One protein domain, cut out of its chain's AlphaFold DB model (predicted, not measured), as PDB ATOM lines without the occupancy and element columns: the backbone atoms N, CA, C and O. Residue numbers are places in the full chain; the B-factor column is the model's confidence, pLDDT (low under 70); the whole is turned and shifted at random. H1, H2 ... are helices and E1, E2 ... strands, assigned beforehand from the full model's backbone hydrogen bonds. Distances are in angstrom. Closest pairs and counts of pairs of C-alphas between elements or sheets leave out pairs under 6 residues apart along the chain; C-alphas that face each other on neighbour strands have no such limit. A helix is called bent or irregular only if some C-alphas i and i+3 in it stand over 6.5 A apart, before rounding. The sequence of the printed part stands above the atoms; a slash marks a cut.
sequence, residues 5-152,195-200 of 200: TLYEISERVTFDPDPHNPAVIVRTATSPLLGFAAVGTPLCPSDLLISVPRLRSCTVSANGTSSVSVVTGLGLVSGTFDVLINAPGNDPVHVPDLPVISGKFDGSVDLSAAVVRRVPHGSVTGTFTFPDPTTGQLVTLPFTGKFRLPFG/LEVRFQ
ATOM      1  N   THR A   5     -11.270  23.865 -30.824       98.12
ATOM      2  CA  THR A   5     -10.548  22.688 -30.330       98.12
ATOM      3  C   THR A   5     -11.306  21.442 -30.746       98.12
ATOM      4  O   THR A   5     -12.474  21.308 -30.400       98.12
ATOM      5  N   LEU A   6     -10.646  20.551 -31.482       98.12
ATOM      6  CA  LEU A   6     -11.178  19.281 -31.969       98.12
ATOM      7  C   LEU A   6     -10.417  18.113 -31.344       98.12
ATOM      8  O   LEU A   6      -9.211  18.195 -31.107       98.12
ATOM      9  N   TYR A   7     -11.121  17.010 -31.129       98.19
ATOM     10  CA  TYR A   7     -10.572  15.765 -30.617       98.19
ATOM     11  C   TYR A   7     -10.847  14.650 -31.616       98.19
ATOM     12  O   TYR A   7     -11.977  14.485 -32.070       98.19
ATOM     13  N   GLU A   8      -9.814  13.890 -31.961       96.44
ATOM     14  CA  GLU A   8      -9.949  12.725 -32.833       96.44
ATOM     15  C   GLU A   8     -10.699  11.598 -32.112       96.44
ATOM     16  O   GLU A   8     -10.188  10.995 -31.171       96.44
ATOM     17  N   ILE A   9     -11.923  11.309 -32.549       96.19
ATOM     18  CA  ILE A   9     -12.789  10.327 -31.886       96.19
ATOM     19  C   ILE A   9     -12.388   8.901 -32.256       96.19
ATOM     20  O   ILE A   9     -12.472   7.985 -31.441       96.19
ATOM     21  N   SER A  10     -11.927   8.693 -33.478       95.88
ATOM     22  CA  SER A  10     -11.340   7.435 -33.927       95.88
ATOM     23  C   SER A  10     -10.467   7.711 -35.137       95.88
ATOM     24  O   SER A  10     -10.596   8.768 -35.748       95.88
ATOM     25  N   GLU A  11      -9.656   6.741 -35.530       94.62
ATOM     26  CA  GLU A  11      -8.861   6.839 -36.744       94.62
ATOM     27  C   GLU A  11      -8.779   5.475 -37.425       94.62
ATOM     28  O   GLU A  11      -8.567   4.440 -36.784       94.62
ATOM     29  N   ARG A  12      -8.934   5.477 -38.748       95.94
ATOM     30  CA  ARG A  12      -8.606   4.342 -39.607       95.94
ATOM     31  C   ARG A  12      -7.368   4.690 -40.415       95.94
ATOM     32  O   ARG A  12      -7.383   5.690 -41.122       95.94
ATOM     33  N   VAL A  13      -6.349   3.833 -40.367       95.81
ATOM     34  CA  VAL A  13      -5.065   4.051 -41.050       95.81
ATOM     35  C   VAL A  13      -4.757   2.931 -42.041       95.81
ATOM     36  O   VAL A  13      -4.990   1.759 -41.745       95.81
ATOM     37  N   THR A  14      -4.171   3.293 -43.181       96.06
ATOM     38  CA  THR A  14      -3.425   2.392 -44.069       96.06
ATOM     39  C   THR A  14      -1.996   2.895 -44.266       96.06
ATOM     40  O   THR A  14      -1.693   4.075 -44.068       96.06
ATOM     41  N   PHE A  15      -1.106   1.972 -44.619       95.69
ATOM     42  CA  PHE A  15       0.287   2.253 -44.938       95.69
ATOM     43  C   PHE A  15       0.587   1.628 -46.285       95.69
ATOM     44  O   PHE A  15       0.648   0.404 -46.396       95.69
ATOM     45  N   ASP A  16       0.779   2.473 -47.285       93.38
ATOM     46  CA  ASP A  16       0.938   2.049 -48.666       93.38
ATOM     47  C   ASP A  16       2.209   2.693 -49.243       93.38
ATOM     48  O   ASP A  16       2.530   3.833 -48.890       93.38
ATOM     49  N   PRO A  17       2.979   1.991 -50.092       92.25
ATOM     50  CA  PRO A  17       4.088   2.609 -50.810       92.25
ATOM     51  C   PRO A  17       3.602   3.785 -51.664       92.25
ATOM     52  O   PRO A  17       2.544   3.703 -52.290       92.25
ATOM     53  N   ASP A  18       4.385   4.859 -51.725       86.75
ATOM     54  CA  ASP A  18       4.110   5.980 -52.619       86.75
ATOM     55  C   ASP A  18       4.142   5.475 -54.079       86.75
ATOM     56  O   ASP A  18       5.149   4.891 -54.501       86.75
ATOM     57  N   PRO A  19       3.076   5.693 -54.872       84.12
ATOM     58  CA  PRO A  19       3.010   5.244 -56.264       84.12
ATOM     59  C   PRO A  19       4.139   5.782 -57.151       84.12
ATOM     60  O   PRO A  19       4.502   5.153 -58.144       84.12
ATOM     61  N   HIS A  20       4.688   6.950 -56.813       86.62
ATOM     62  CA  HIS A  20       5.759   7.618 -57.546       86.62
ATOM     63  C   HIS A  20       7.145   7.327 -56.964       86.62
ATOM     64  O   HIS A  20       8.149   7.507 -57.654       86.62
ATOM     65  N   ASN A  21       7.216   6.862 -55.715       86.00
ATOM     66  CA  ASN A  21       8.458   6.440 -55.080       86.00
ATOM     67  C   ASN A  21       8.214   5.300 -54.074       86.00
ATOM     68  O   ASN A  21       8.095   5.558 -52.877       86.00
ATOM     69  N   PRO A  22       8.238   4.028 -54.514       86.19
ATOM     70  CA  PRO A  22       7.912   2.883 -53.658       86.19
ATOM     71  C   PRO A  22       8.790   2.717 -52.405       86.19
ATOM     72  O   PRO A  22       8.448   1.936 -51.519       86.19
ATOM     73  N   ALA A  23       9.926   3.420 -52.314       87.56
ATOM     74  CA  ALA A  23      10.766   3.443 -51.118       87.56
ATOM     75  C   ALA A  23      10.185   4.308 -49.980       87.56
ATOM     76  O   ALA A  23      10.610   4.181 -48.831       87.56
ATOM     77  N   VAL A  24       9.234   5.194 -50.281       86.50
ATOM     78  CA  VAL A  24       8.525   6.019 -49.301       86.50
ATOM     79  C   VAL A  24       7.214   5.332 -48.950       86.50
ATOM     80  O   VAL A  24       6.424   5.010 -49.828       86.50
ATOM     81  N   ILE A  25       6.960   5.133 -47.659       93.12
ATOM     82  CA  ILE A  25       5.653   4.678 -47.179       93.12
ATOM     83  C   ILE A  25       4.804   5.905 -46.838       93.12
ATOM     84  O   ILE A  25       5.230   6.786 -46.081       93.12
ATOM     85  N   VAL A  26       3.594   5.949 -47.383       95.12
ATOM     86  CA  VAL A  26       2.585   6.962 -47.086       95.12
ATOM     87  C   VAL A  26       1.589   6.379 -46.098       95.12
ATOM     88  O   VAL A  26       0.996   5.323 -46.315       95.12
ATOM     89  N   ARG A  27       1.405   7.089 -44.990       95.56
ATOM     90  CA  ARG A  27       0.339   6.856 -44.026       95.56
ATOM     91  C   ARG A  27      -0.891   7.625 -44.477       95.56
ATOM     92  O   ARG A  27      -0.885   8.856 -44.430       95.56
ATOM     93  N   THR A  28      -1.940   6.910 -44.862       96.62
ATOM     94  CA  THR A  28      -3.247   7.513 -45.136       96.62
ATOM     95  C   THR A  28      -4.163   7.248 -43.961       96.62
ATOM     96  O   THR A  28      -4.299   6.104 -43.533       96.62
ATOM     97  N   ALA A  29      -4.773   8.294 -43.418       96.50
ATOM     98  CA  ALA A  29      -5.645   8.174 -42.265       96.50
ATOM     99  C   ALA A  29      -6.930   8.964 -42.442       96.50
ATOM    100  O   ALA A  29      -6.882  10.091 -42.922       96.50
ATOM    101  N   THR A  30      -8.051   8.388 -42.017       97.75
ATOM    102  CA  THR A  30      -9.347   9.066 -41.955       97.75
ATOM    103  C   THR A  30      -9.866   9.042 -40.527       97.75
ATOM    104  O   THR A  30      -9.940   7.975 -39.908       97.75
ATOM    105  N   SER A  31     -10.261  10.215 -40.045       97.31
ATOM    106  CA  SER A  31     -10.604  10.461 -38.653       97.31
ATOM    107  C   SER A  31     -11.864  11.318 -38.538       97.31
ATOM    108  O   SER A  31     -11.854  12.470 -38.986       97.31
ATOM    109  N   PRO A  32     -12.933  10.822 -37.891       98.06
ATOM    110  CA  PRO A  32     -13.949  11.693 -37.330       98.06
ATOM    111  C   PRO A  32     -13.382  12.464 -36.132       98.06
ATOM    112  O   PRO A  32     -12.726  11.897 -35.253       98.06
ATOM    113  N   LEU A  33     -13.676  13.756 -36.077       97.94
ATOM    114  CA  LEU A  33     -13.323  14.650 -34.987       97.94
ATOM    115  C   LEU A  33     -14.575  15.316 -34.429       97.94
ATOM    116  O   LEU A  33     -15.499  15.640 -35.170       97.94
ATOM    117  N   LEU A  34     -14.574  15.566 -33.126       97.94
ATOM    118  CA  LEU A  34     -15.616  16.333 -32.455       97.94
ATOM    119  C   LEU A  34     -14.972  17.333 -31.507       97.94
ATOM    120  O   LEU A  34     -13.949  17.052 -30.883       97.94
ATOM    121  N   GLY A  35     -15.576  18.500 -31.371       97.25
ATOM    122  CA  GLY A  35     -15.129  19.477 -30.401       97.25
ATOM    123  C   GLY A  35     -15.950  20.744 -30.453       97.25
ATOM    124  O   GLY A  35     -17.146  20.697 -30.732       97.25
ATOM    125  N   PHE A  36     -15.314  21.872 -30.157       97.06
ATOM    126  CA  PHE A  36     -16.023  23.119 -29.901       97.06
ATOM    127  C   PHE A  36     -15.329  24.318 -30.532       97.06
ATOM    128  O   PHE A  36     -14.109  24.461 -30.430       97.06
ATOM    129  N   ALA A  37     -16.133  25.199 -31.121       97.12
ATOM    130  CA  ALA A  37     -15.752  26.542 -31.528       97.12
ATOM    131  C   ALA A  37     -16.219  27.559 -30.479       97.12
ATOM    132  O   ALA A  37     -17.361  27.503 -30.005       97.12
ATOM    133  N   ALA A  38     -15.344  28.495 -30.114       94.75
ATOM    134  CA  ALA A  38     -15.692  29.582 -29.206       94.75
ATOM    135  C   ALA A  38     -16.687  30.546 -29.869       94.75
ATOM    136  O   ALA A  38     -16.579  30.841 -31.060       94.75
ATOM    137  N   VAL A  39     -17.646  31.060 -29.096       93.00
ATOM    138  CA  VAL A  39     -18.589  32.083 -29.581       93.00
ATOM    139  C   VAL A  39     -17.820  33.334 -30.018       93.00
ATOM    140  O   VAL A  39     -16.876  33.752 -29.349       93.00
ATOM    141  N   GLY A  40     -18.230  33.929 -31.137       92.06
ATOM    142  CA  GLY A  40     -17.572  35.079 -31.762       92.06
ATOM    143  C   GLY A  40     -16.493  34.703 -32.779       92.06
ATOM    144  O   GLY A  40     -15.932  35.585 -33.423       92.06
ATOM    145  N   THR A  41     -16.212  33.411 -32.956       93.88
ATOM    146  CA  THR A  41     -15.336  32.929 -34.033       93.88
ATOM    147  C   THR A  41     -16.122  32.792 -35.343       93.88
ATOM    148  O   THR A  41     -17.344  32.645 -35.308       93.88
ATOM    149  N   PRO A  42     -15.455  32.770 -36.509       93.12
ATOM    150  CA  PRO A  42     -16.121  32.559 -37.797       93.12
ATOM    151  C   PRO A  42     -16.974  31.283 -37.895       93.12
ATOM    152  O   PRO A  42     -17.975  31.276 -38.602       93.12
ATOM    153  N   LEU A  43     -16.614  30.215 -37.169       94.44
ATOM    154  CA  LEU A  43     -17.409  28.979 -37.101       94.44
ATOM    155  C   LEU A  43     -18.435  28.970 -35.959       94.44
ATOM    156  O   LEU A  43     -19.168  28.001 -35.807       94.44
ATOM    157  N   CYS A  44     -18.509  30.017 -35.142       93.94
ATOM    158  CA  CYS A  44     -19.566  30.188 -34.150       93.94
ATOM    159  C   CYS A  44     -19.899  31.680 -33.982       93.94
ATOM    160  O   CYS A  44     -19.563  32.275 -32.950       93.94
ATOM    161  N   PRO A  45     -20.518  32.312 -34.997       91.69
ATOM    162  CA  PRO A  45     -20.795  33.742 -34.980       91.69
ATOM    163  C   PRO A  45     -21.685  34.137 -33.801       91.69
ATOM    164  O   PRO A  45     -22.608  33.410 -33.426       91.69
ATOM    165  N   SER A  46     -21.444  35.321 -33.241       90.50
ATOM    166  CA  SER A  46     -22.214  35.865 -32.115       90.50
ATOM    167  C   SER A  46     -23.708  35.990 -32.421       90.50
ATOM    168  O   SER A  46     -24.519  35.909 -31.504       90.50
ATOM    169  N   ASP A  47     -24.079  36.144 -33.695       86.88
ATOM    170  CA  ASP A  47     -25.470  36.266 -34.148       86.88
ATOM    171  C   ASP A  47     -26.310  35.027 -33.800       86.88
ATOM    172  O   ASP A  47     -27.519  35.131 -33.593       86.88
ATOM    173  N   LEU A  48     -25.673  33.864 -33.613       84.44
ATOM    174  CA  LEU A  48     -26.346  32.664 -33.113       84.44
ATOM    175  C   LEU A  48     -26.913  32.847 -31.697       84.44
ATOM    176  O   LEU A  48     -27.854  32.143 -31.334       84.44
ATOM    177  N   LEU A  49     -26.415  33.809 -30.910       86.56
ATOM    178  CA  LEU A  49     -26.978  34.151 -29.598       86.56
ATOM    179  C   LEU A  49     -28.378  34.770 -29.694       86.56
ATOM    180  O   LEU A  49     -29.119  34.717 -28.717       86.56
ATOM    181  N   ILE A  50     -28.772  35.325 -30.845       83.81
ATOM    182  CA  ILE A  50     -30.137  35.832 -31.054       83.81
ATOM    183  C   ILE A  50     -31.127  34.661 -31.019       83.81
ATOM    184  O   ILE A  50     -32.158  34.731 -30.352       83.81
ATOM    185  N   SER A  51     -30.777  33.562 -31.690       81.56
ATOM    186  CA  SER A  51     -31.586  32.339 -31.745       81.56
ATOM    187  C   SER A  51     -31.387  31.447 -30.516       81.56
ATOM    188  O   SER A  51     -32.319  30.774 -30.079       81.56
ATOM    189  N   VAL A  52     -30.180  31.441 -29.936       83.12
ATOM    190  CA  VAL A  52     -29.792  30.597 -28.796       83.12
ATOM    191  C   VAL A  52     -29.090  31.443 -27.715       83.12
ATOM    192  O   VAL A  52     -27.868  31.382 -27.568       83.12
ATOM    193  N   PRO A  53     -29.831  32.196 -26.876       83.12
ATOM    194  CA  PRO A  53     -29.250  33.185 -25.950       83.12
ATOM    195  C   PRO A  53     -28.288  32.643 -24.885       83.12
ATOM    196  O   PRO A  53     -27.570  33.407 -24.247       83.12
ATOM    197  N   ARG A  54     -28.293  31.327 -24.641       85.12
ATOM    198  CA  ARG A  54     -27.430  30.655 -23.653       85.12
ATOM    199  C   ARG A  54     -26.303  29.838 -24.291       85.12
ATOM    200  O   ARG A  54     -25.675  29.042 -23.590       85.12
ATOM    201  N   LEU A  55     -26.066  29.998 -25.594       85.06
ATOM    202  CA  LEU A  55     -24.992  29.310 -26.305       85.06
ATOM    203  C   LEU A  55     -23.634  29.694 -25.700       85.06
ATOM    204  O   LEU A  55     -23.315  30.872 -25.565       85.06
ATOM    205  N   ARG A  56     -22.840  28.695 -25.303       87.25
ATOM    206  CA  ARG A  56     -21.491  28.901 -24.734       87.25
ATOM    207  C   ARG A  56     -20.374  28.613 -25.731       87.25
ATOM    208  O   ARG A  56     -19.286  29.166 -25.618       87.25
ATOM    209  N   SER A  57     -20.660  27.737 -26.679       92.75
ATOM    210  CA  SER A  57     -19.794  27.296 -27.765       92.75
ATOM    211  C   SER A  57     -20.665  26.593 -28.796       92.75
ATOM    212  O   SER A  57     -21.722  26.066 -28.440       92.75
ATOM    213  N   CYS A  58     -20.209  26.530 -30.038       94.44
ATOM    214  CA  CYS A  58     -20.826  25.684 -31.051       94.44
ATOM    215  C   CYS A  58     -20.086  24.353 -31.106       94.44
ATOM    216  O   CYS A  58     -18.857  24.333 -31.026       94.44
ATOM    217  N   THR A  59     -20.814  23.250 -31.246       96.75
ATOM    218  CA  THR A  59     -20.178  21.953 -31.480       96.75
ATOM    219  C   THR A  59     -19.689  21.906 -32.915       96.75
ATOM    220  O   THR A  59     -20.386  22.347 -33.821       96.75
ATOM    221  N   VAL A  60     -18.493  21.375 -33.132       98.00
ATOM    222  CA  VAL A  60     -17.943  21.150 -34.466       98.00
ATOM    223  C   VAL A  60     -17.714  19.661 -34.629       98.00
ATOM    224  O   VAL A  60     -16.972  19.064 -33.849       98.00
ATOM    225  N   SER A  61     -18.356  19.074 -35.632       98.12
ATOM    226  CA  SER A  61     -18.104  17.713 -36.097       98.12
ATOM    227  C   SER A  61     -17.335  17.799 -37.403       98.12
ATOM    228  O   SER A  61     -17.694  18.576 -38.282       98.12
ATOM    229  N   ALA A  62     -16.263  17.036 -37.546       98.31
ATOM    230  CA  ALA A  62     -15.481  17.011 -38.770       98.31
ATOM    231  C   ALA A  62     -15.134  15.580 -39.152       98.31
ATOM    232  O   ALA A  62     -14.998  14.709 -38.300       98.31
ATOM    233  N   ASN A  63     -14.951  15.344 -40.443       98.50
ATOM    234  CA  ASN A  63     -14.371  14.112 -40.946       98.50
ATOM    235  C   ASN A  63     -13.193  14.476 -41.843       98.50
ATOM    236  O   ASN A  63     -13.380  15.033 -42.927       98.50
ATOM    237  N   GLY A  64     -11.987  14.212 -41.349       97.94
ATOM    238  CA  GLY A  64     -10.738  14.559 -42.011       97.94
ATOM    239  C   GLY A  64     -10.021  13.338 -42.554       97.94
ATOM    240  O   GLY A  64     -10.033  12.278 -41.937       97.94
ATOM    241  N   THR A  65      -9.347  13.510 -43.681       98.19
ATOM    242  CA  THR A  65      -8.404  12.554 -44.248       98.19
ATOM    243  C   THR A  65      -7.040  13.214 -44.373       98.19
ATOM    244  O   THR A  65      -6.941  14.370 -44.779       98.19
ATOM    245  N   SER A  66      -5.983  12.479 -44.046       96.81
ATOM    246  CA  SER A  66      -4.598  12.898 -44.237       96.81
ATOM    247  C   SER A  66      -3.811  11.856 -45.019       96.81
ATOM    248  O   SER A  66      -4.065  10.659 -44.899       96.81
ATOM    249  N   SER A  67      -2.833  12.320 -45.790       96.56
ATOM    250  CA  SER A  67      -1.835  11.488 -46.462       96.56
ATOM    251  C   SER A  67      -0.458  12.048 -46.148       96.56
ATOM    252  O   SER A  67      -0.113  13.136 -46.605       96.56
ATOM    253  N   VAL A  68       0.303  11.323 -45.327       96.31
ATOM    254  CA  VAL A  68       1.548  11.798 -44.714       96.31
ATOM    255  C   VAL A  68       2.681  10.816 -44.976       96.31
ATOM    256  O   VAL A  68       2.544   9.619 -44.737       96.31
ATOM    257  N   SER A  69       3.834  11.313 -45.413       94.94
ATOM    258  CA  SER A  69       5.045  10.495 -45.516       94.94
ATOM    259  C   SER A  69       5.529  10.084 -44.127       94.94
ATOM    260  O   SER A  69       5.784  10.935 -43.275       94.94
ATOM    261  N   VAL A  70       5.741   8.786 -43.898       93.38
ATOM    262  CA  VAL A  70       6.286   8.303 -42.611       93.38
ATOM    263  C   VAL A  70       7.778   8.595 -42.442       93.38
ATOM    264  O   VAL A  70       8.336   8.328 -41.381       93.38
ATOM    265  N   VAL A  71       8.434   9.112 -43.486       92.19
ATOM    266  CA  VAL A  71       9.854   9.480 -43.464       92.19
ATOM    267  C   VAL A  71      10.018  10.932 -43.034       92.19
ATOM    268  O   VAL A  71      10.835  11.234 -42.169       92.19
ATOM    269  N   THR A  72       9.239  11.837 -43.628       94.81
ATOM    270  CA  THR A  72       9.371  13.281 -43.379       94.81
ATOM    271  C   THR A  72       8.357  13.803 -42.366       94.81
ATOM    272  O   THR A  72       8.598  14.830 -41.739       94.81
ATOM    273  N   GLY A  73       7.224  13.117 -42.202       95.19
ATOM    274  CA  GLY A  73       6.072  13.612 -41.453       95.19
ATOM    275  C   GLY A  73       5.277  14.692 -42.186       95.19
ATOM    276  O   GLY A  73       4.357  15.248 -41.601       95.19
ATOM    277  N   LEU A  74       5.600  14.996 -43.444       97.38
ATOM    278  CA  LEU A  74       4.898  16.006 -44.233       97.38
ATOM    279  C   LEU A  74       3.793  15.371 -45.071       97.38
ATOM    280  O   LEU A  74       3.930  14.233 -45.535       97.38
ATOM    281  N   GLY A  75       2.711  16.112 -45.286       96.38
ATOM    282  CA  GLY A  75       1.585  15.610 -46.052       96.38
ATOM    283  C   GLY A  75       0.492  16.627 -46.319       96.38
ATOM    284  O   GLY A  75       0.609  17.810 -45.998       96.38
ATOM    285  N   LEU A  76      -0.598  16.124 -46.884       97.81
ATOM    286  CA  LEU A  76      -1.816  16.885 -47.136       97.81
ATOM    287  C   LEU A  76      -2.931  16.422 -46.208       97.81
ATOM    288  O   LEU A  76      -2.946  15.276 -45.749       97.81
ATOM    289  N   VAL A  77      -3.878  17.319 -45.966       97.94
ATOM    290  CA  VAL A  77      -5.106  17.035 -45.232       97.94
ATOM    291  C   VAL A  77      -6.292  17.643 -45.973       97.94
ATOM    292  O   VAL A  77      -6.177  18.703 -46.583       97.94
ATOM    293  N   SER A  78      -7.437  16.975 -45.938       98.56
ATOM    294  CA  SER A  78      -8.701  17.516 -46.434       98.56
ATOM    295  C   SER A  78      -9.883  16.877 -45.724       98.56
ATOM    296  O   SER A  78      -9.738  15.846 -45.070       98.56
ATOM    297  N   GLY A  79     -11.064  17.473 -45.824       98.38
ATOM    298  CA  GLY A  79     -12.245  16.904 -45.197       98.38
ATOM    299  C   GLY A  79     -13.481  17.777 -45.276       98.38
ATOM    300  O   GLY A  79     -13.534  18.775 -45.998       98.38
ATOM    301  N   THR A  80     -14.485  17.370 -44.510       98.69
ATOM    302  CA  THR A  80     -15.745  18.093 -44.321       98.69
ATOM    303  C   THR A  80     -15.941  18.425 -42.854       98.69
ATOM    304  O   THR A  80     -15.387  17.758 -41.978       98.69
ATOM    305  N   PHE A  81     -16.746  19.443 -42.581       98.56
ATOM    306  CA  PHE A  81     -17.139  19.790 -41.225       98.56
ATOM    307  C   PHE A  81     -18.568  20.320 -41.185       98.56
ATOM    308  O   PHE A  81     -19.053  20.884 -42.167       98.56
ATOM    309  N   ASP A  82     -19.172  20.192 -40.009       98.19
ATOM    310  CA  ASP A  82     -20.440  20.785 -39.636       98.19
ATOM    311  C   ASP A  82     -20.293  21.510 -38.295       98.19
ATOM    312  O   ASP A  82     -19.704  20.991 -37.342       98.19
ATOM    313  N   VAL A  83     -20.863  22.707 -38.215       96.81
ATOM    314  CA  VAL A  83     -21.135  23.406 -36.961       96.81
ATOM    315  C   VAL A  83     -22.550  23.041 -36.545       96.81
ATOM    316  O   VAL A  83     -23.501  23.296 -37.283       96.81
ATOM    317  N   LEU A  84     -22.677  22.447 -35.367       94.88
ATOM    318  CA  LEU A  84     -23.898  21.843 -34.861       94.88
ATOM    319  C   LEU A  84     -24.425  22.610 -33.645       94.88
ATOM    320  O   LEU A  84     -23.670  22.986 -32.739       94.88
ATOM    321  N   ILE A  85     -25.744  22.771 -33.603       90.62
ATOM    322  CA  ILE A  85     -26.506  23.172 -32.415       90.62
ATOM    323  C   ILE A  85     -27.505  22.066 -32.048       90.62
ATOM    324  O   ILE A  85     -27.729  21.136 -32.822       90.62
ATOM    325  N   ASN A  86     -28.101  22.139 -30.858       89.38
ATOM    326  CA  ASN A  86     -29.161  21.200 -30.484       89.38
ATOM    327  C   ASN A  86     -30.390  21.419 -31.371       89.38
ATOM    328  O   ASN A  86     -30.913  22.536 -31.422       89.38
ATOM    329  N   ALA A  87     -30.875  20.360 -32.025       87.06
ATOM    330  CA  ALA A  87     -32.147  20.421 -32.726       87.06
ATOM    331  C   ALA A  87     -33.304  20.769 -31.762       87.06
ATOM    332  O   ALA A  87     -33.301  20.339 -30.600       87.06
ATOM    333  N   PRO A  88     -34.322  21.528 -32.214       85.12
ATOM    334  CA  PRO A  88     -35.518  21.778 -31.419       85.12
ATOM    335  C   PRO A  88     -36.171  20.471 -30.949       85.12
ATOM    336  O   PRO A  88     -36.459  19.592 -31.754       85.12
ATOM    337  N   GLY A  89     -36.432  20.364 -29.644       84.81
ATOM    338  CA  GLY A  89     -37.036  19.176 -29.030       84.81
ATOM    339  C   GLY A  89     -36.040  18.160 -28.461       84.81
ATOM    340  O   GLY A  89     -36.468  17.281 -27.716       84.81
ATOM    341  N   ASN A  90     -34.738  18.301 -28.731       85.94
ATOM    342  CA  ASN A  90     -33.714  17.476 -28.090       85.94
ATOM    343  C   ASN A  90     -33.523  17.844 -26.614       85.94
ATOM    344  O   ASN A  90     -33.633  19.009 -26.220       85.94
ATOM    345  N   ASP A  91     -33.174  16.843 -25.802       88.69
ATOM    346  CA  ASP A  91     -32.723  17.078 -24.432       88.69
ATOM    347  C   ASP A  91     -31.405  17.883 -24.446       88.69
ATOM    348  O   ASP A  91     -30.521  17.576 -25.249       88.69
ATOM    349  N   PRO A  92     -31.220  18.892 -23.572       83.56
ATOM    350  CA  PRO A  92     -29.980  19.663 -23.502       83.56
ATOM    351  C   PRO A  92     -28.701  18.845 -23.270       83.56
ATOM    352  O   PRO A  92     -27.622  19.364 -23.556       83.56
ATOM    353  N   VAL A  93     -28.793  17.618 -22.737       87.38
ATOM    354  CA  VAL A  93     -27.640  16.716 -22.560       87.38
ATOM    355  C   VAL A  93     -27.343  15.849 -23.786       87.38
ATOM    356  O   VAL A  93     -26.315  15.171 -23.813       87.38
ATOM    357  N   HIS A  94     -28.226  15.843 -24.787       90.31
ATOM    358  CA  HIS A  94     -27.977  15.174 -26.059       90.31
ATOM    359  C   HIS A  94     -26.886  15.913 -26.840       90.31
ATOM    360  O   HIS A  94     -26.726  17.129 -26.718       90.31
ATOM    361  N   VAL A  95     -26.117  15.177 -27.643       90.00
ATOM    362  CA  VAL A  95     -25.108  15.793 -28.507       90.00
ATOM    363  C   VAL A  95     -25.803  16.680 -29.556       90.00
ATOM    364  O   VAL A  95     -26.787  16.240 -30.152       90.00
ATOM    365  N   PRO A  96     -25.313  17.910 -29.799       92.69
ATOM    366  CA  PRO A  96     -25.795  18.738 -30.900       92.69
ATOM    367  C   PRO A  96     -25.726  18.012 -32.244       92.69
ATOM    368  O   PRO A  96     -24.724  17.368 -32.550       92.69
ATOM    369  N   ASP A  97     -26.779  18.142 -33.042       92.75
ATOM    370  CA  ASP A  97     -27.023  17.329 -34.238       92.75
ATOM    371  C   ASP A  97     -27.700  18.095 -35.390       92.75
ATOM    372  O   ASP A  97     -27.873  17.537 -36.473       92.75
ATOM    373  N   LEU A  98     -28.047  19.373 -35.200       91.75
ATOM    374  CA  LEU A  98     -28.594  20.229 -36.252       91.75
ATOM    375  C   LEU A  98     -27.478  21.088 -36.873       91.75
ATOM    376  O   LEU A  98     -26.984  21.996 -36.194       91.75
ATOM    377  N   PRO A  99     -27.090  20.856 -38.142       94.00
ATOM    378  CA  PRO A  99     -26.094  21.678 -38.815       94.00
ATOM    379  C   PRO A  99     -26.621  23.081 -39.116       94.00
ATOM    380  O   PRO A  99     -27.698  23.250 -39.688       94.00
ATOM    381  N   VAL A 100     -25.827  24.087 -38.749       92.00
ATOM    382  CA  VAL A 100     -26.062  25.507 -39.070       92.00
ATOM    383  C   VAL A 100     -25.013  26.078 -40.018       92.00
ATOM    384  O   VAL A 100     -25.276  27.069 -40.692       92.00
ATOM    385  N   ILE A 101     -23.838  25.449 -40.099       95.06
ATOM    386  CA  ILE A 101     -22.804  25.730 -41.097       95.06
ATOM    387  C   ILE A 101     -22.236  24.384 -41.532       95.06
ATOM    388  O   ILE A 101     -21.839  23.599 -40.677       95.06
ATOM    389  N   SER A 102     -22.155  24.149 -42.837       97.44
ATOM    390  CA  SER A 102     -21.538  22.950 -43.410       97.44
ATOM    391  C   SER A 102     -20.514  23.359 -44.453       97.44
ATOM    392  O   SER A 102     -20.763  24.253 -45.265       97.44
ATOM    393  N   GLY A 103     -19.362  22.701 -44.464       98.00
ATOM    394  CA  GLY A 103     -18.305  23.065 -45.391       98.00
ATOM    395  C   GLY A 103     -17.213  22.028 -45.543       98.00
ATOM    396  O   GLY A 103     -17.329  20.866 -45.146       98.00
ATOM    397  N   LYS A 104     -16.132  22.476 -46.173       98.50
ATOM    398  CA  LYS A 104     -14.934  21.687 -46.440       98.50
ATOM    399  C   LYS A 104     -13.708  22.373 -45.877       98.50
ATOM    400  O   LYS A 104     -13.714  23.583 -45.655       98.50
ATOM    401  N   PHE A 105     -12.659  21.593 -45.690       98.31
ATOM    402  CA  PHE A 105     -11.329  22.118 -45.456       98.31
ATOM    403  C   PHE A 105     -10.299  21.344 -46.263       98.31
ATOM    404  O   PHE A 105     -10.490  20.171 -46.589       98.31
ATOM    405  N   ASP A 106      -9.197  22.012 -46.553       98.50
ATOM    406  CA  ASP A 106      -8.020  21.456 -47.195       98.50
ATOM    407  C   ASP A 106      -6.775  22.182 -46.683       98.50
ATOM    408  O   ASP A 106      -6.854  23.306 -46.181       98.50
ATOM    409  N   GLY A 107      -5.630  21.514 -46.734       98.19
ATOM    410  CA  GLY A 107      -4.392  22.095 -46.255       98.19
ATOM    411  C   GLY A 107      -3.203  21.153 -46.303       98.19
ATOM    412  O   GLY A 107      -3.254  20.038 -46.824       98.19
ATOM    413  N   SER A 108      -2.114  21.627 -45.715       98.56
ATOM    414  CA  SER A 108      -0.873  20.881 -45.527       98.56
ATOM    415  C   SER A 108      -0.644  20.622 -44.047       98.56
ATOM    416  O   SER A 108      -0.889  21.496 -43.214       98.56
ATOM    417  N   VAL A 109      -0.165  19.425 -43.729       97.81
ATOM    418  CA  VAL A 109       0.169  18.996 -42.371       97.81
ATOM    419  C   VAL A 109       1.673  18.762 -42.251       97.81
ATOM    420  O   VAL A 109       2.305  18.200 -43.148       97.81
ATOM    421  N   ASP A 110       2.236  19.178 -41.122       98.06
ATOM    422  CA  ASP A 110       3.622  18.939 -40.735       98.06
ATOM    423  C   ASP A 110       3.664  18.211 -39.384       98.06
ATOM    424  O   ASP A 110       3.443  18.782 -38.316       98.06
ATOM    425  N   LEU A 111       3.944  16.910 -39.446       96.81
ATOM    426  CA  LEU A 111       4.196  16.021 -38.313       96.81
ATOM    427  C   LEU A 111       5.693  15.696 -38.167       96.81
ATOM    428  O   LEU A 111       6.048  14.718 -37.507       96.81
ATOM    429  N   SER A 112       6.598  16.475 -38.773       96.62
ATOM    430  CA  SER A 112       8.047  16.224 -38.723       96.62
ATOM    431  C   SER A 112       8.586  16.203 -37.290       96.62
ATOM    432  O   SER A 112       9.491  15.430 -36.973       96.62
ATOM    433  N   ALA A 113       7.992  16.990 -36.387       93.44
ATOM    434  CA  ALA A 113       8.302  16.954 -34.961       93.44
ATOM    435  C   ALA A 113       8.061  15.555 -34.369       93.44
ATOM    436  O   ALA A 113       8.959  14.987 -33.747       93.44
ATOM    437  N   ALA A 114       6.896  14.961 -34.635       92.38
ATOM    438  CA  ALA A 114       6.536  13.633 -34.146       92.38
ATOM    439  C   ALA A 114       7.318  12.511 -34.839       92.38
ATOM    440  O   ALA A 114       7.777  11.575 -34.180       92.38
ATOM    441  N   VAL A 115       7.498  12.611 -36.157       91.31
ATOM    442  CA  VAL A 115       8.115  11.560 -36.975       91.31
ATOM    443  C   VAL A 115       9.638  11.557 -36.841       91.31
ATOM    444  O   VAL A 115      10.225  10.519 -36.534       91.31
ATOM    445  N   VAL A 116      10.277  12.714 -37.025       92.12
ATOM    446  CA  VAL A 116      11.741  12.844 -37.085       92.12
ATOM    447  C   VAL A 116      12.331  13.107 -35.703       92.12
ATOM    448  O   VAL A 116      13.313  12.475 -35.319       92.12
ATOM    449  N   ARG A 117      11.726  14.022 -34.933       89.12
ATOM    450  CA  ARG A 117      12.270  14.470 -33.635       89.12
ATOM    451  C   ARG A 117      11.677  13.749 -32.424       89.12
ATOM    452  O   ARG A 117      12.159  13.954 -31.317       89.12
ATOM    453  N   ARG A 118      10.659  12.898 -32.620       88.88
ATOM    454  CA  ARG A 118       9.923  12.197 -31.549       88.88
ATOM    455  C   ARG A 118       9.277  13.137 -30.517       88.88
ATOM    456  O   ARG A 118       9.019  12.725 -29.390       88.88
ATOM    457  N   VAL A 119       8.973  14.371 -30.914       91.81
ATOM    458  CA  VAL A 119       8.228  15.352 -30.114       91.81
ATOM    459  C   VAL A 119       6.747  15.243 -30.489       91.81
ATOM    460  O   VAL A 119       6.442  15.380 -31.669       91.81
ATOM    461  N   PRO A 120       5.810  14.988 -29.554       93.69
ATOM    462  CA  PRO A 120       4.408  14.658 -29.847       93.69
ATOM    463  C   PRO A 120       3.561  15.881 -30.261       93.69
ATOM    464  O   PRO A 120       2.482  16.139 -29.720       93.69
ATOM    465  N   HIS A 121       4.045  16.629 -31.247       94.62
ATOM    466  CA  HIS A 121       3.400  17.783 -31.855       94.62
ATOM    467  C   HIS A 121       3.314  17.638 -33.367       94.62
ATOM    468  O   HIS A 121       4.096  16.931 -34.004       94.62
ATOM    469  N   GLY A 122       2.380  18.383 -33.934       96.56
ATOM    470  CA  GLY A 122       2.322  18.670 -35.355       96.56
ATOM    471  C   GLY A 122       1.643  20.006 -35.601       96.56
ATOM    472  O   GLY A 122       1.093  20.622 -34.681       96.56
ATOM    473  N   SER A 123       1.648  20.448 -36.845       97.69
ATOM    474  CA  SER A 123       0.941  21.646 -37.280       97.69
ATOM    475  C   SER A 123       0.182  21.400 -38.575       97.69
ATOM    476  O   SER A 123       0.448  20.454 -39.312       97.69
ATOM    477  N   VAL A 124      -0.799  22.253 -38.834       98.06
ATOM    478  CA  VAL A 124      -1.547  22.295 -40.086       98.06
ATOM    479  C   VAL A 124      -1.765  23.742 -40.486       98.06
ATOM    480  O   VAL A 124      -1.981  24.608 -39.641       98.06
ATOM    481  N   THR A 125      -1.723  24.000 -41.781       98.56
ATOM    482  CA  THR A 125      -2.146  25.266 -42.376       98.56
ATOM    483  C   THR A 125      -3.069  24.957 -43.534       98.56
ATOM    484  O   THR A 125      -2.781  24.044 -44.310       98.56
ATOM    485  N   GLY A 126      -4.152  25.707 -43.672       98.12
ATOM    486  CA  GLY A 126      -5.132  25.414 -44.702       98.12
ATOM    487  C   GLY A 126      -6.224  26.458 -44.798       98.12
ATOM    488  O   GLY A 126      -6.109  27.557 -44.252       98.12
ATOM    489  N   THR A 127      -7.295  26.081 -45.478       98.38
ATOM    490  CA  THR A 127      -8.479  26.908 -45.672       98.38
ATOM    491  C   THR A 127      -9.740  26.135 -45.341       98.38
ATOM    492  O   THR A 127      -9.885  24.973 -45.710       98.38
ATOM    493  N   PHE A 128     -10.676  26.801 -44.673       97.88
ATOM    494  CA  PHE A 128     -12.070  26.387 -44.623       97.88
ATOM    495  C   PHE A 128     -12.830  27.036 -45.769       97.88
ATOM    496  O   PHE A 128     -12.590  28.196 -46.088       97.88
ATOM    497  N   THR A 129     -13.765  26.303 -46.364       98.06
ATOM    498  CA  THR A 129     -14.662  26.813 -47.398       98.06
ATOM    499  C   THR A 129     -16.099  26.419 -47.076       98.06
ATOM    500  O   THR A 129     -16.405  25.229 -46.972       98.06
ATOM    501  N   PHE A 130     -16.977  27.406 -46.907       96.69
ATOM    502  CA  PHE A 130     -18.384  27.210 -46.540       96.69
ATOM    503  C   PHE A 130     -19.245  28.396 -47.003       96.69
ATOM    504  O   PHE A 130     -18.717  29.495 -47.170       96.69
ATOM    505  N   PRO A 131     -20.550  28.206 -47.256       93.56
ATOM    506  CA  PRO A 131     -21.455  29.317 -47.509       93.56
ATOM    507  C   PRO A 131     -21.671  30.113 -46.218       93.56
ATOM    508  O   PRO A 131     -21.978  29.541 -45.172       93.56
ATOM    509  N   ASP A 132     -21.523  31.430 -46.295       87.62
ATOM    510  CA  ASP A 132     -21.872  32.341 -45.214       87.62
ATOM    511  C   ASP A 132     -23.351  32.145 -44.833       87.62
ATOM    512  O   ASP A 132     -24.216  32.179 -45.713       87.62
ATOM    513  N   PRO A 133     -23.671  31.944 -43.545       80.31
ATOM    514  CA  PRO A 133     -25.030  31.608 -43.126       80.31
ATOM    515  C   PRO A 133     -26.033  32.755 -43.329       80.31
ATOM    516  O   PRO A 133     -27.238  32.510 -43.332       80.31
ATOM    517  N   THR A 134     -25.565  33.994 -43.510       81.69
ATOM    518  CA  THR A 134     -26.422  35.179 -43.661       81.69
ATOM    519  C   THR A 134     -26.662  35.520 -45.129       81.69
ATOM    520  O   THR A 134     -27.779  35.845 -45.528       81.69
ATOM    521  N   THR A 135     -25.612  35.462 -45.943       87.38
ATOM    522  CA  THR A 135     -25.615  35.904 -47.347       87.38
ATOM    523  C   THR A 135     -25.665  34.747 -48.341       87.38
ATOM    524  O   THR A 135     -25.979  34.960 -49.511       87.38
ATOM    525  N   GLY A 136     -25.336  33.527 -47.910       88.12
ATOM    526  CA  GLY A 136     -25.177  32.355 -48.770       88.12
ATOM    527  C   GLY A 136     -23.941  32.403 -49.675       88.12
ATOM    528  O   GLY A 136     -23.707  31.466 -50.439       88.12
ATOM    529  N   GLN A 137     -23.144  33.475 -49.617       92.94
ATOM    530  CA  GLN A 137     -21.938  33.612 -50.425       92.94
ATOM    531  C   GLN A 137     -20.855  32.653 -49.930       92.94
ATOM    532  O   GLN A 137     -20.670  32.475 -48.732       92.94
ATOM    533  N   LEU A 138     -20.108  32.047 -50.851       95.75
ATOM    534  CA  LEU A 138     -18.994  31.182 -50.482       95.75
ATOM    535  C   LEU A 138     -17.878  31.998 -49.812       95.75
ATOM    536  O   LEU A 138     -17.343  32.933 -50.408       95.75
ATOM    537  N   VAL A 139     -17.520  31.610 -48.593       94.38
ATOM    538  CA  VAL A 139     -16.421  32.170 -47.809       94.38
ATOM    539  C   VAL A 139     -15.265  31.187 -47.821       94.38
ATOM    540  O   VAL A 139     -15.461  29.990 -47.612       94.38
ATOM    541  N   THR A 140     -14.058  31.706 -48.028       97.00
ATOM    542  CA  THR A 140     -12.807  30.975 -47.822       97.00
ATOM    543  C   THR A 140     -12.042  31.632 -46.687       97.00
ATOM    544  O   THR A 140     -11.735  32.821 -46.750       97.00
ATOM    545  N   LEU A 141     -11.742  30.857 -45.650       96.00
ATOM    546  CA  LEU A 141     -11.148  31.344 -44.414       96.00
ATOM    547  C   LEU A 141      -9.837  30.602 -44.125       96.00
ATOM    548  O   LEU A 141      -9.877  29.397 -43.854       96.00
ATOM    549  N   PRO A 142      -8.679  31.279 -44.174       97.88
ATOM    550  CA  PRO A 142      -7.410  30.673 -43.799       97.88
ATOM    551  C   PRO A 142      -7.376  30.308 -42.313       97.88
ATOM    552  O   PRO A 142      -7.926  31.002 -41.455       97.88
ATOM    553  N   PHE A 143      -6.688  29.213 -42.001       97.94
ATOM    554  CA  PHE A 143      -6.454  28.790 -40.631       97.94
ATOM    555  C   PHE A 143      -5.054  28.216 -40.438       97.94
ATOM    556  O   PHE A 143      -4.398  27.713 -41.355       97.94
ATOM    557  N   THR A 144      -4.631  28.239 -39.180       98.31
ATOM    558  CA  THR A 144      -3.507  27.450 -38.678       98.31
ATOM    559  C   THR A 144      -4.005  26.531 -37.579       98.31
ATOM    560  O   THR A 144      -4.983  26.835 -36.898       98.31
ATOM    561  N   GLY A 145      -3.352  25.395 -37.394       97.50
ATOM    562  CA  GLY A 145      -3.696  24.453 -36.351       97.50
ATOM    563  C   GLY A 145      -2.475  23.779 -35.758       97.50
ATOM    564  O   GLY A 145      -1.429  23.662 -36.398       97.50
ATOM    565  N   LYS A 146      -2.619  23.337 -34.512       97.62
ATOM    566  CA  LYS A 146      -1.611  22.581 -33.774       97.62
ATOM    567  C   LYS A 146      -2.189  21.244 -33.344       97.62
ATOM    568  O   LYS A 146      -3.193  21.208 -32.638       97.62
ATOM    569  N   PHE A 147      -1.525  20.164 -33.733       96.81
ATOM    570  CA  PHE A 147      -1.793  18.831 -33.217       96.81
ATOM    571  C   PHE A 147      -0.981  18.600 -31.948       96.81
ATOM    572  O   PHE A 147       0.233  18.806 -31.927       96.81
ATOM    573  N   ARG A 148      -1.642  18.110 -30.904       97.12
ATOM    574  CA  ARG A 148      -1.002  17.535 -29.725       97.12
ATOM    575  C   ARG A 148      -1.316  16.051 -29.688       97.12
ATOM    576  O   ARG A 148      -2.474  15.662 -29.524       97.12
ATOM    577  N   LEU A 149      -0.285  15.232 -29.853       94.94
ATOM    578  CA  LEU A 149      -0.418  13.786 -29.789       94.94
ATOM    579  C   LEU A 149      -0.341  13.356 -28.317       94.94
ATOM    580  O   LEU A 149       0.495  13.872 -27.568       94.94
ATOM    581  N   PRO A 150      -1.214  12.443 -27.872       93.62
ATOM    582  CA  PRO A 150      -1.182  11.975 -26.501       93.62
ATOM    583  C   PRO A 150       0.023  11.060 -26.267       93.62
ATOM    584  O   PRO A 150       0.387  10.253 -27.123       93.62
ATOM    585  N   PHE A 151       0.605  11.127 -25.073       89.31
ATOM    586  CA  PHE A 151       1.607  10.166 -24.614       89.31
ATOM    587  C   PHE A 151       1.381   9.788 -23.147       89.31
ATOM    588  O   PHE A 151       0.754  10.519 -22.375       89.31
ATOM    589  N   GLY A 152       1.870   8.605 -22.769       83.00
ATOM    590  CA  GLY A 152       1.886   8.132 -21.386       83.00
ATOM    591  C   GLY A 152       3.267   8.307 -20.766       83.00
ATOM    592  O   GLY A 152       4.274   8.191 -21.463       83.00
ATOM    593  N   LEU A 195      -6.543  18.798 -31.728       98.12
ATOM    594  CA  LEU A 195      -6.272  19.800 -32.751       98.12
ATOM    595  C   LEU A 195      -6.795  21.162 -32.283       98.12
ATOM    596  O   LEU A 195      -7.990  21.345 -32.075       98.12
ATOM    597  N   GLU A 196      -5.889  22.116 -32.123       98.19
ATOM    598  CA  GLU A 196      -6.177  23.494 -31.723       98.19
ATOM    599  C   GLU A 196      -6.055  24.404 -32.950       98.19
ATOM    600  O   GLU A 196      -4.945  24.628 -33.429       98.19
ATOM    601  N   VAL A 197      -7.176  24.911 -33.464       98.19
ATOM    602  CA  VAL A 197      -7.260  25.742 -34.677       98.19
ATOM    603  C   VAL A 197      -7.362  27.223 -34.321       98.19
ATOM    604  O   VAL A 197      -7.973  27.591 -33.315       98.19
ATOM    605  N   ARG A 198      -6.781  28.073 -35.167       97.81
ATOM    606  CA  ARG A 198      -6.925  29.530 -35.155       97.81
ATOM    607  C   ARG A 198      -7.175  30.056 -36.559       97.81
ATOM    608  O   ARG A 198      -6.469  29.651 -37.487       97.81
ATOM    609  N   PHE A 199      -8.128  30.964 -36.690       95.69
ATOM    610  CA  PHE A 199      -8.386  31.682 -37.936       95.69
ATOM    611  C   PHE A 199      -7.426  32.869 -38.082       95.69
ATOM    612  O   PHE A 199      -6.861  33.330 -37.085       95.69
ATOM    613  N   GLN A 200      -7.187  33.308 -39.320       88.81
ATOM    614  CA  GLN A 200      -6.317  34.452 -39.631       88.81
ATOM    615  C   GLN A 200      -7.112  35.664 -40.104       88.81
ATOM    616  O   GLN A 200      -8.145  35.460 -40.779       88.81
TER     617      GLN A 200
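This is residues 5 to 152 and 195 to 200 of the 200 residues of an uncharacterized protein of Candidatus Rokubacteria bacterium (UniProt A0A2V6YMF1). Eight antiparallel strands form a closed barrel, long and narrow, in which E9 near the end of the printed part pairs with E1 at its beginning to shut the ring. E2 is outside the ring, paired onto the first part of the long, bent E3, so that this hairpin extends the wall at one end; the short helix H2 is near that same end, and H1 lies in the link between E3 and E4 at the opposite end. The printed part has 154 residues, in the order E1, E2, E3, H1, E4, E5, E6, H2, E7, E8, E9, and its class is mostly strand. It is compact, with a radius of gyration of the C-alphas of 17.2 A and spans of 55 by 37 by 23 A.

E1, residues 5 to 8, begins with C-alpha 5 at (-10.548, 22.688, -30.330). E2 is residues 12 to 18, 18.3 A long, and E3, residues 21 to 38, is 42.3 A long and bends by 69 degrees at residue 24. H1 is residues 48 to 51. E4, residues 57 to 69, is 34.8 A long, E5, residues 74 to 85, 34.3 A, and E6, residues 98 to 110, 32.6 A. H2 is residues 112 to 115. E7, residues 121 to 131, is 31.6 A long and E8, residues 138 to 148, 30.7 A. E9, residues 195 to 199, ends with C-alpha 199 at (-8.386, 31.682, -37.936).

Round the barrel, E1 pairs with E3, N 7 and O 34 being 2.8 A apart. E2 and E3 form a hairpin, with N 14 and O 28 at 2.8 A; E1 and E2 lie on one side of E3 and E4 on the other side, with N 31 and O 64 at 2.8 A. E4, E5 and E6 make a meander, each strand the antiparallel neighbour of the one before, with N 65 and O 78 at 2.7 A and N 83 and O 101 at 2.8 A. Next come E6 and E7, N 110 and O 123 at 2.8 A, the hairpin of E7 and E8, N 145 and O 124 at 2.7 A, and E8 and E9, N 198 and O 144 at 2.8 A. E9 and E1 close the ring, with N 6 and O 195 at 2.8 A. H2 is on the barrel, outside it, at a height over the sheet of 5.7 A and over none of the strands; its closest C-alpha pair with E7 is Ala 114 and His 121, 5.7 A. H1 is not on the barrel. Both helices are too short for an O i to N i+4 pair; the one O i to N i+3 pair is within hydrogen-bond range in H1 but not in H2.

The two C-alphas farthest apart are those of Ala 23 and Ile 50, 55.9 A. Residues 153 to 194 are not printed, and C-alphas 152 and 195 are 18.2 A apart across this cut. The link from E5 to E6, residues 86 to 97, is long. The mean pLDDT of the printed part is 93.6, and no printed residue is under 70.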